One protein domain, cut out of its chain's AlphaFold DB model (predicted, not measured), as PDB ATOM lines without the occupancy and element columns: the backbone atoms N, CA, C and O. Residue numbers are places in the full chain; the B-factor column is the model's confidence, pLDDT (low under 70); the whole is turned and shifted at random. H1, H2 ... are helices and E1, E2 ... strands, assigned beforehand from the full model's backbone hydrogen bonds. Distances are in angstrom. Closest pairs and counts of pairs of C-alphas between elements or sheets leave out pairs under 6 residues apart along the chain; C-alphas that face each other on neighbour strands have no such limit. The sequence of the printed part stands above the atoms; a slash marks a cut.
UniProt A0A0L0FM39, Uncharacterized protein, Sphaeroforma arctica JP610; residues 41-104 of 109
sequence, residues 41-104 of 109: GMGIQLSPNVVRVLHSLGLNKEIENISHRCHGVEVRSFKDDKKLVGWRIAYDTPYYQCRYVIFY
ATOM      1  N   GLY A  41      27.309  38.442 -28.514       70.94
ATOM      2  CA  GLY A  41      28.200  38.010 -27.421       70.94
ATOM      3  C   GLY A  41      28.317  36.487 -27.241       70.94
ATOM      4  O   GLY A  41      28.431  36.001 -26.122       70.94
ATOM      5  N   MET A  42      28.245  35.733 -28.336       84.56
ATOM      6  CA  MET A  42      28.256  34.284 -28.409       84.56
ATOM      7  C   MET A  42      29.669  33.738 -28.214       84.56
ATOM      8  O   MET A  42      30.645  34.270 -28.750       84.56
ATOM      9  N   GLY A  43      29.766  32.638 -27.472       89.88
ATOM     10  CA  GLY A  43      30.962  31.808 -27.458       89.88
ATOM     11  C   GLY A  43      31.032  30.947 -28.718       89.88
ATOM     12  O   GLY A  43      30.012  30.430 -29.170       89.88
ATOM     13  N   ILE A  44      32.232  30.773 -29.261       92.06
ATOM     14  CA  ILE A  44      32.535  29.790 -30.297       92.06
ATOM     15  C   ILE A  44      33.547  28.791 -29.757       92.06
ATOM     16  O   ILE A  44      34.443  29.137 -28.987       92.06
ATOM     17  N   GLN A  45      33.385  27.545 -30.173       94.00
ATOM     18  CA  GLN A  45      34.296  26.470 -29.855       94.00
ATOM     19  C   GLN A  45      35.166  26.158 -31.076       94.00
ATOM     20  O   GLN A  45      34.670  26.023 -32.192       94.00
ATOM     21  N   LEU A  46      36.469  26.040 -30.851       94.62
ATOM     22  CA  LEU A  46      37.485  25.855 -31.878       94.62
ATOM     23  C   LEU A  46      38.163  24.512 -31.657       94.62
ATOM     24  O   LEU A  46      39.186  24.421 -30.979       94.62
ATOM     25  N   SER A  47      37.553  23.464 -32.202       93.75
ATOM     26  CA  SER A  47      38.048  22.090 -32.141       93.75
ATOM     27  C   SER A  47      39.412  21.922 -32.827       93.75
ATOM     28  O   SER A  47      39.774  22.733 -33.686       93.75
ATOM     29  N   PRO A  48      40.175  20.857 -32.512       93.69
ATOM     30  CA  PRO A  48      41.547  20.696 -33.008       93.69
ATOM     31  C   PRO A  48      41.694  20.758 -34.537       93.69
ATOM     32  O   PRO A  48      42.696  21.246 -35.056       93.69
ATOM     33  N   ASN A  49      40.683  20.312 -35.289       94.56
ATOM     34  CA  ASN A  49      40.660  20.429 -36.749       94.56
ATOM     35  C   ASN A  49      40.598  21.888 -37.234       94.56
ATOM     36  O   ASN A  49      41.221  22.198 -38.245       94.56
ATOM     37  N   VAL A  50      39.879  22.764 -36.526       94.75
ATOM     38  CA  VAL A  50      39.815  24.204 -36.820       94.75
ATOM     39  C   VAL A  50      41.139  24.860 -36.455       94.75
ATOM     40  O   VAL A  50      41.712  25.586 -37.263       94.75
ATOM     41  N   VAL A  51      41.672  24.543 -35.274       94.88
ATOM     42  CA  VAL A  51      42.943  25.108 -34.809       94.88
ATOM     43  C   VAL A  51      44.092  24.763 -35.755       94.88
ATOM     44  O   VAL A  51      44.886  25.633 -36.104       94.88
ATOM     45  N   ARG A  52      44.131  23.530 -36.275       95.12
ATOM     46  CA  ARG A  52      45.102  23.130 -37.302       95.12
ATOM     47  C   ARG A  52      45.071  24.042 -38.535       95.12
ATOM     48  O   ARG A  52      46.126  24.364 -39.073       95.12
ATOM     49  N   VAL A  53      43.886  24.471 -38.975       95.75
ATOM     50  CA  VAL A  53      43.753  25.418 -40.095       95.75
ATOM     51  C   VAL A  53      44.273  26.796 -39.695       95.75
ATOM     52  O   VAL A  53      45.074  27.365 -40.430       95.75
ATOM     53  N   LEU A  54      43.905  27.307 -38.517       95.19
ATOM     54  CA  LEU A  54      44.396  28.603 -38.029       95.19
ATOM     55  C   LEU A  54      45.927  28.634 -37.924       95.19
ATOM     56  O   LEU A  54      46.549  29.614 -38.324       95.19
ATOM     57  N   HIS A  55      46.552  27.537 -37.492       94.88
ATOM     58  CA  HIS A  55      48.011  27.415 -37.468       94.88
ATOM     59  C   HIS A  55      48.610  27.493 -38.875       94.88
ATOM     60  O   HIS A  55      49.594  28.196 -39.078       94.88
ATOM     61  N   SER A  56      47.999  26.825 -39.860       95.81
ATOM     62  CA  SER A  56      48.444  26.913 -41.260       95.81
ATOM     63  C   SER A  56      48.273  28.311 -41.867       95.81
ATOM     64  O   SER A  56      48.936  28.637 -42.848       95.81
ATOM     65  N   LEU A  57      47.406  29.134 -41.269       96.19
ATOM     66  CA  LEU A  57      47.203  30.539 -41.613       96.19
ATOM     67  C   LEU A  57      48.109  31.492 -40.809       96.19
ATOM     68  O   LEU A  57      48.003  32.703 -40.971       96.19
ATOM     69  N   GLY A  58      48.996  30.961 -39.958       94.50
ATOM     70  CA  GLY A  58      49.936  31.745 -39.154       94.50
ATOM     71  C   GLY A  58      49.359  32.323 -37.859       94.50
ATOM     72  O   GLY A  58      50.045  33.093 -37.207       94.50
ATOM     73  N   LEU A  59      48.145  31.932 -37.463       94.69
ATOM     74  CA  LEU A  59      47.370  32.570 -36.386       94.69
ATOM     75  C   LEU A  59      47.472  31.844 -35.030       94.69
ATOM     76  O   LEU A  59      46.555  31.902 -34.209       94.69
ATOM     77  N   ASN A  60      48.543  31.076 -34.817       93.50
ATOM     78  CA  ASN A  60      48.704  30.216 -33.639       93.50
ATOM     79  C   ASN A  60      48.790  31.023 -32.328       93.50
ATOM     80  O   ASN A  60      48.058  30.762 -31.377       93.50
ATOM     81  N   LYS A  61      49.668  32.030 -32.276       93.38
ATOM     82  CA  LYS A  61      49.885  32.806 -31.044       93.38
ATOM     83  C   LYS A  61      48.674  33.672 -30.723       93.38
ATOM     84  O   LYS A  61      48.271  33.803 -29.572       93.38
ATOM     85  N   GLU A  62      48.085  34.248 -31.758       93.88
ATOM     86  CA  GLU A  62      46.924  35.116 -31.686       93.88
ATOM     87  C   GLU A  62      45.739  34.336 -31.132       93.88
ATOM     88  O   GLU A  62      45.105  34.809 -30.189       93.88
ATOM     89  N   ILE A  63      45.474  33.125 -31.649       93.44
ATOM     90  CA  ILE A  63      44.338  32.339 -31.170       93.44
ATOM     91  C   ILE A  63      44.513  31.885 -29.722       93.44
ATOM     92  O   ILE A  63      43.541  31.901 -28.964       93.44
ATOM     93  N   GLU A  64      45.733  31.530 -29.323       92.62
ATOM     94  CA  GLU A  64      46.048  31.150 -27.948       92.62
ATOM     95  C   GLU A  64      45.859  32.322 -26.972       92.62
ATOM     96  O   GLU A  64      45.265  32.140 -25.911       92.62
ATOM     97  N   ASN A  65      46.249  33.537 -27.365       93.12
ATOM     98  CA  ASN A  65      46.129  34.737 -26.531       93.12
ATOM     99  C   ASN A  65      44.680  35.189 -26.296       93.12
ATOM    100  O   ASN A  65      44.375  35.773 -25.258       93.12
ATOM    101  N   ILE A  66      43.785  34.961 -27.262       91.50
ATOM    102  CA  ILE A  66      42.399  35.449 -27.188       91.50
ATOM    103  C   ILE A  66      41.394  34.399 -26.701       91.50
ATOM    104  O   ILE A  66      40.198  34.695 -26.580       91.50
ATOM    105  N   SER A  67      41.847  33.168 -26.462       93.81
ATOM    106  CA  SER A  67      40.971  32.033 -26.187       93.81
ATOM    107  C   SER A  67      41.265  31.359 -24.855       93.81
ATOM    108  O   SER A  67      42.330  31.492 -24.270       93.81
ATOM    109  N   HIS A  68      40.286  30.611 -24.363       93.75
ATOM    110  CA  HIS A  68      40.419  29.757 -23.190       93.75
ATOM    111  C   HIS A  68      40.680  28.328 -23.655       93.75
ATOM    112  O   HIS A  68      39.989  27.833 -24.549       93.75
ATOM    113  N   ARG A  69      41.666  27.653 -23.059       92.94
ATOM    114  CA  ARG A  69      41.975  26.251 -23.361       92.94
ATOM    115  C   ARG A  69      40.907  25.330 -22.766       92.94
ATOM    116  O   ARG A  69      40.568  25.429 -21.591       92.94
ATOM    117  N   CYS A  70      40.411  24.399 -23.572       93.62
ATOM    118  CA  CYS A  70      39.475  23.358 -23.168       93.62
ATOM    119  C   CYS A  70      40.218  22.024 -22.994       93.62
ATOM    120  O   CYS A  70      40.994  21.618 -23.856       93.62
ATOM    121  N   HIS A  71      39.948  21.311 -21.899       92.94
ATOM    122  CA  HIS A  71      40.639  20.054 -21.553       92.94
ATOM    123  C   HIS A  71      39.811  18.788 -21.814       92.94
ATOM    124  O   HIS A  71      40.245  17.673 -21.515       92.94
ATOM    125  N   GLY A  72      38.602  18.939 -22.345       93.06
ATOM    126  CA  GLY A  72      37.676  17.840 -22.572       93.06
ATOM    127  C   GLY A  72      36.258  18.338 -22.802       93.06
ATOM    128  O   GLY A  72      36.007  19.543 -22.822       93.06
ATOM    129  N   VAL A  73      35.347  17.389 -22.969       93.19
ATOM    130  CA  VAL A  73      33.915  17.637 -23.138       93.19
ATOM    131  C   VAL A  73      33.155  16.684 -22.228       93.19
ATOM    132  O   VAL A  73      33.524  15.516 -22.089       93.19
ATOM    133  N   GLU A  74      32.082  17.181 -21.622       96.12
ATOM    134  CA  GLU A  74      31.117  16.371 -20.893       96.12
ATOM    135  C   GLU A  74      29.715  16.654 -21.420       96.12
ATOM    136  O   GLU A  74      29.333  17.801 -21.635       96.12
ATOM    137  N   VAL A  75      28.944  15.589 -21.595       97.31
ATOM    138  CA  VAL A  75      27.509  15.645 -21.835       97.31
ATOM    139  C   VAL A  75      26.829  15.207 -20.548       97.31
ATOM    140  O   VAL A  75      27.105  14.120 -20.028       97.31
ATOM    141  N   ARG A  76      25.949  16.059 -20.029       97.94
ATOM    142  CA  ARG A  76      25.202  15.833 -18.790       97.94
ATOM    143  C   ARG A  76      23.706  15.846 -19.063       97.94
ATOM    144  O   ARG A  76      23.232  16.537 -19.963       97.94
ATOM    145  N   SER A  77      22.976  15.036 -18.310       98.06
ATOM    146  CA  SER A  77      21.520  14.992 -18.340       98.06
ATOM    147  C   SER A  77      20.943  16.315 -17.843       98.06
ATOM    148  O   SER A  77      21.321  16.796 -16.781       98.06
ATOM    149  N   PHE A  78      19.987  16.885 -18.577       97.94
ATOM    150  CA  PHE A  78      19.306  18.111 -18.148       97.94
ATOM    151  C   PHE A  78      18.458  17.905 -16.882       97.94
ATOM    152  O   PHE A  78      18.273  18.833 -16.103       97.94
ATOM    153  N   LYS A  79      17.931  16.692 -16.669       98.00
ATOM    154  CA  LYS A  79      16.981  16.409 -15.583       98.00
ATOM    155  C   LYS A  79      17.650  16.372 -14.206       98.00
ATOM    156  O   LYS A  79      17.032  16.773 -13.227       98.00
ATOM    157  N   ASP A  80      18.858  15.823 -14.133       97.94
ATOM    158  CA  ASP A  80      19.520  15.459 -12.873       97.94
ATOM    159  C   ASP A  80      21.036  15.732 -12.864       97.94
ATOM    160  O   ASP A  80      21.731  15.278 -11.961       97.94
ATOM    161  N   ASP A  81      21.561  16.446 -13.868       97.81
ATOM    162  CA  ASP A  81      22.988  16.760 -14.071       97.81
ATOM    163  C   ASP A  81      23.928  15.536 -14.131       97.81
ATOM    164  O   ASP A  81      25.158  15.649 -14.134       97.81
ATOM    165  N   LYS A  82      23.371  14.322 -14.236       98.12
ATOM    166  CA  LYS A  82      24.174  13.103 -14.292       98.12
ATOM    167  C   LYS A  82      25.028  13.102 -15.557       98.12
ATOM    168  O   LYS A  82      24.516  13.257 -16.668       98.12
ATOM    169  N   LYS A  83      26.335  12.869 -15.401       97.69
ATOM    170  CA  LYS A  83      27.254  12.679 -16.530       97.69
ATOM    171  C   LYS A  83      26.817  11.472 -17.357       97.69
ATOM    172  O   LYS A  83      26.770  10.351 -16.851       97.69
ATOM    173  N   LEU A  84      26.516  11.721 -18.627       97.69
ATOM    174  CA  LEU A  84      26.128  10.707 -19.601       97.69
ATOM    175  C   LEU A  84      27.362  10.193 -20.338       97.69
ATOM    176  O   LEU A  84      27.609   8.993 -20.392       97.69
ATOM    177  N   VAL A  85      28.161  11.118 -20.870       97.69
ATOM    178  CA  VAL A  85      29.384  10.833 -21.624       97.69
ATOM    179  C   VAL A  85      30.406  11.922 -21.322       97.69
ATOM    180  O   VAL A  85      30.053  13.072 -21.073       97.69
ATOM    181  N   GLY A  86      31.692  11.591 -21.352       95.25
ATOM    182  CA  GLY A  86      32.723  12.612 -21.433       95.25
ATOM    183  C   GLY A  86      34.074  12.029 -21.792       95.25
ATOM    184  O   GLY A  86      34.354  10.865 -21.515       95.25
ATOM    185  N   TRP A  87      34.908  12.861 -22.391       94.25
ATOM    186  CA  TRP A  87      36.265  12.508 -22.775       94.25
ATOM    187  C   TRP A  87      37.201  13.659 -22.433       94.25
ATOM    188  O   TRP A  87      36.832  14.834 -22.497       94.25
ATOM    189  N   ARG A  88      38.428  13.306 -22.051       93.69
ATOM    190  CA  ARG A  88      39.512  14.276 -21.905       93.69
ATOM    191  C   ARG A  88      40.218  14.418 -23.239       93.69
ATOM    192  O   ARG A  88      40.327  13.460 -23.999       93.69
ATOM    193  N   ILE A  89      40.693  15.620 -23.504       90.31
ATOM    194  CA  ILE A  89      41.559  15.902 -24.639       90.31
ATOM    195  C   ILE A  89      42.991  15.911 -24.115       90.31
ATOM    196  O   ILE A  89      43.240  16.387 -23.003       90.31
ATOM    197  N   ALA A  90      43.908  15.308 -24.877       88.69
ATOM    198  CA  ALA A  90      45.316  15.263 -24.510       88.69
ATOM    199  C   ALA A  90      45.831  16.688 -24.263       88.69
ATOM    200  O   ALA A  90      45.423  17.630 -24.941       88.69
ATOM    201  N   TYR A  91      46.673  16.855 -23.241       79.19
ATOM    202  CA  TYR A  91      47.022  18.179 -22.714       79.19
ATOM    203  C   TYR A  91      47.632  19.100 -23.780       79.19
ATOM    204  O   TYR A  91      47.311  20.285 -23.843       79.19
ATOM    205  N   ASP A  92      48.443  18.530 -24.662       86.75
ATOM    206  CA  ASP A  92      49.109  19.181 -25.786       86.75
ATOM    207  C   ASP A  92      48.174  19.507 -26.961       86.75
ATOM    208  O   ASP A  92      48.461  20.418 -27.736       86.75
ATOM    209  N   THR A  93      47.013  18.857 -27.059       90.25
ATOM    210  CA  THR A  93      46.082  19.033 -28.176       90.25
ATOM    211  C   THR A  93      45.314  20.352 -28.054       90.25
ATOM    212  O   THR A  93      44.530  20.527 -27.113       90.25
ATOM    213  N   PRO A  94      45.502  21.299 -28.992       92.31
ATOM    214  CA  PRO A  94      44.885  22.604 -28.886       92.31
ATOM    215  C   PRO A  94      43.394  22.538 -29.194       92.31
ATOM    216  O   PRO A  94      42.960  22.163 -30.283       92.31
ATOM    217  N   TYR A  95      42.613  22.905 -28.186       94.94
ATOM    218  CA  TYR A  95      41.169  23.015 -28.237       94.94
ATOM    219  C   TYR A  95      40.768  24.239 -27.440       94.94
ATOM    220  O   TYR A  95      41.140  24.357 -26.270       94.94
ATOM    221  N   TYR A  96      40.046  25.154 -28.072       95.00
ATOM    222  CA  TYR A  96      39.807  26.463 -27.493       95.00
ATOM    223  C   TYR A  96      38.332  26.844 -27.490       95.00
ATOM    224  O   TYR A  96      37.537  26.364 -28.300       95.00
ATOM    225  N   GLN A  97      37.986  27.771 -26.607       95.19
ATOM    226  CA  GLN A  97      36.742  28.521 -26.649       95.19
ATOM    227  C   GLN A  97      37.051  30.011 -26.542       95.19
ATOM    228  O   GLN A  97      37.850  30.434 -25.709       95.19
ATOM    229  N   CYS A  98      36.405  30.827 -27.363       92.75
ATOM    230  CA  CYS A  98      36.544  32.280 -27.301       92.75
ATOM    231  C   CYS A  98      35.225  32.963 -27.658       92.75
ATOM    232  O   CYS A  98      34.246  32.316 -28.037       92.75
ATOM    233  N   ARG A  99      35.165  34.286 -27.495       91.25
ATOM    234  CA  ARG A  99      33.999  35.065 -27.928       91.25
ATOM    235  C   ARG A  99      34.087  35.290 -29.430       91.25
ATOM    236  O   ARG A  99      35.137  35.698 -29.920       91.25
ATOM    237  N   TYR A 100      32.974  35.115 -30.136       88.12
ATOM    238  CA  TYR A 100      32.902  35.269 -31.589       88.12
ATOM    239  C   TYR A 100      33.456  36.619 -32.068       88.12
ATOM    240  O   TYR A 100      34.228  36.662 -33.017       88.12
ATOM    241  N   VAL A 101      33.118  37.717 -31.381       85.19
ATOM    242  CA  VAL A 101      33.632  39.062 -31.708       85.19
ATOM    243  C   VAL A 101      35.160  39.106 -31.662       85.19
ATOM    244  O   VAL A 101      35.786  39.666 -32.554       85.19
ATOM    245  N   ILE A 102      35.763  38.496 -30.641       85.06
ATOM    246  CA  ILE A 102      37.218  38.508 -30.464       85.06
ATOM    247  C   ILE A 102      37.873  37.622 -31.532       85.06
ATOM    248  O   ILE A 102      38.858  38.021 -32.144       85.06
ATOM    249  N   PHE A 103      37.267  36.470 -31.838       88.50
ATOM    250  CA  PHE A 103      37.689  35.626 -32.956       88.50
ATOM    251  C   PHE A 103      37.586  36.332 -34.314       88.50
ATOM    252  O   PHE A 103      38.398  36.093 -35.199       88.50
ATOM    253  N   TYR A 104      36.600  37.208 -34.497       87.31
ATOM    254  CA  TYR A 104      36.431  37.976 -35.727       87.31
ATOM    255  C   TYR A 104      37.483  39.089 -35.878       87.31
ATOM    256  O   TYR A 104      37.949  39.356 -36.981       87.31
TER     257      TYR A 104
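This is residues 41 to 104 of the 109 residues of an uncharacterized protein of Sphaeroforma arctica JP610 (UniProt A0A0L0FM39). A two-stranded hairpin, E2 and E3, forms a long arm that reaches away from a small, loose body. In the body a short strand pair, E1 and E4, has the helices H1, H2 and H3 gathered round it. The printed part has 64 residues, with three named helices and four named strands that follow along the chain as E1, H1, H2, E2, E3, E4, H3; each of the two sheets has two antiparallel strands, E1 - E4 and E2 - E3, and the class is mixed, helices and strands. The whole is loose, with a radius of gyration of the C-alphas of 13.6 A, and only just flat, with spans of 43 by 28 by 16 A.

E2, residues 72 to 76, and E3, residues 83 to 88, are a hairpin, antiparallel at 178 degrees; N 75 and O 85 are within hydrogen-bond range at 2.8 A. E1, residues 43 to 46, and E4, residues 96 to 99, are antiparallel at 150 degrees, with N 44 and O 98 at 2.8 A. E3 and E4 are apart. Residues 68 to 69 pair, antiparallel, with residues 96 to 97 of E4. H2, residues 60 to 66, and H3, residues 100 to 104, only just touch, with 3 pairs of C-alphas within 8 A; the closest, those of Ile 66 and Ile 102, are 6.9 A apart. H1, residues 48 to 56, and H2 only just touch, with 3 such pairs, and only at the corner; the closest C-alphas, those of Leu 54 and Asn 60, are 6.4 A apart. H1 and H2 run opposite ways at a steep tilt of 62 degrees. Every O i to N i+4 pair is within hydrogen-bond range in H2 and H3, and 4 of 5 in H1.

E3 is 13.5 A long, E2 13.2 A and H1 12.4 A; H2 and E4 are 10.4 A each, E1 9.9 A and H3 6.1 A. C-alpha 43, where E1 begins, is at (30.962, 31.808, -27.458), and C-alpha 104, where H3 ends, is at (36.431, 37.976, -35.727).

The two C-alphas farthest apart, those of Gly 58 and Asp 80, are 43.4 A apart. The printed part has no cut and no long link. Its mean pLDDT is 93.0, and no printed residue is under 70.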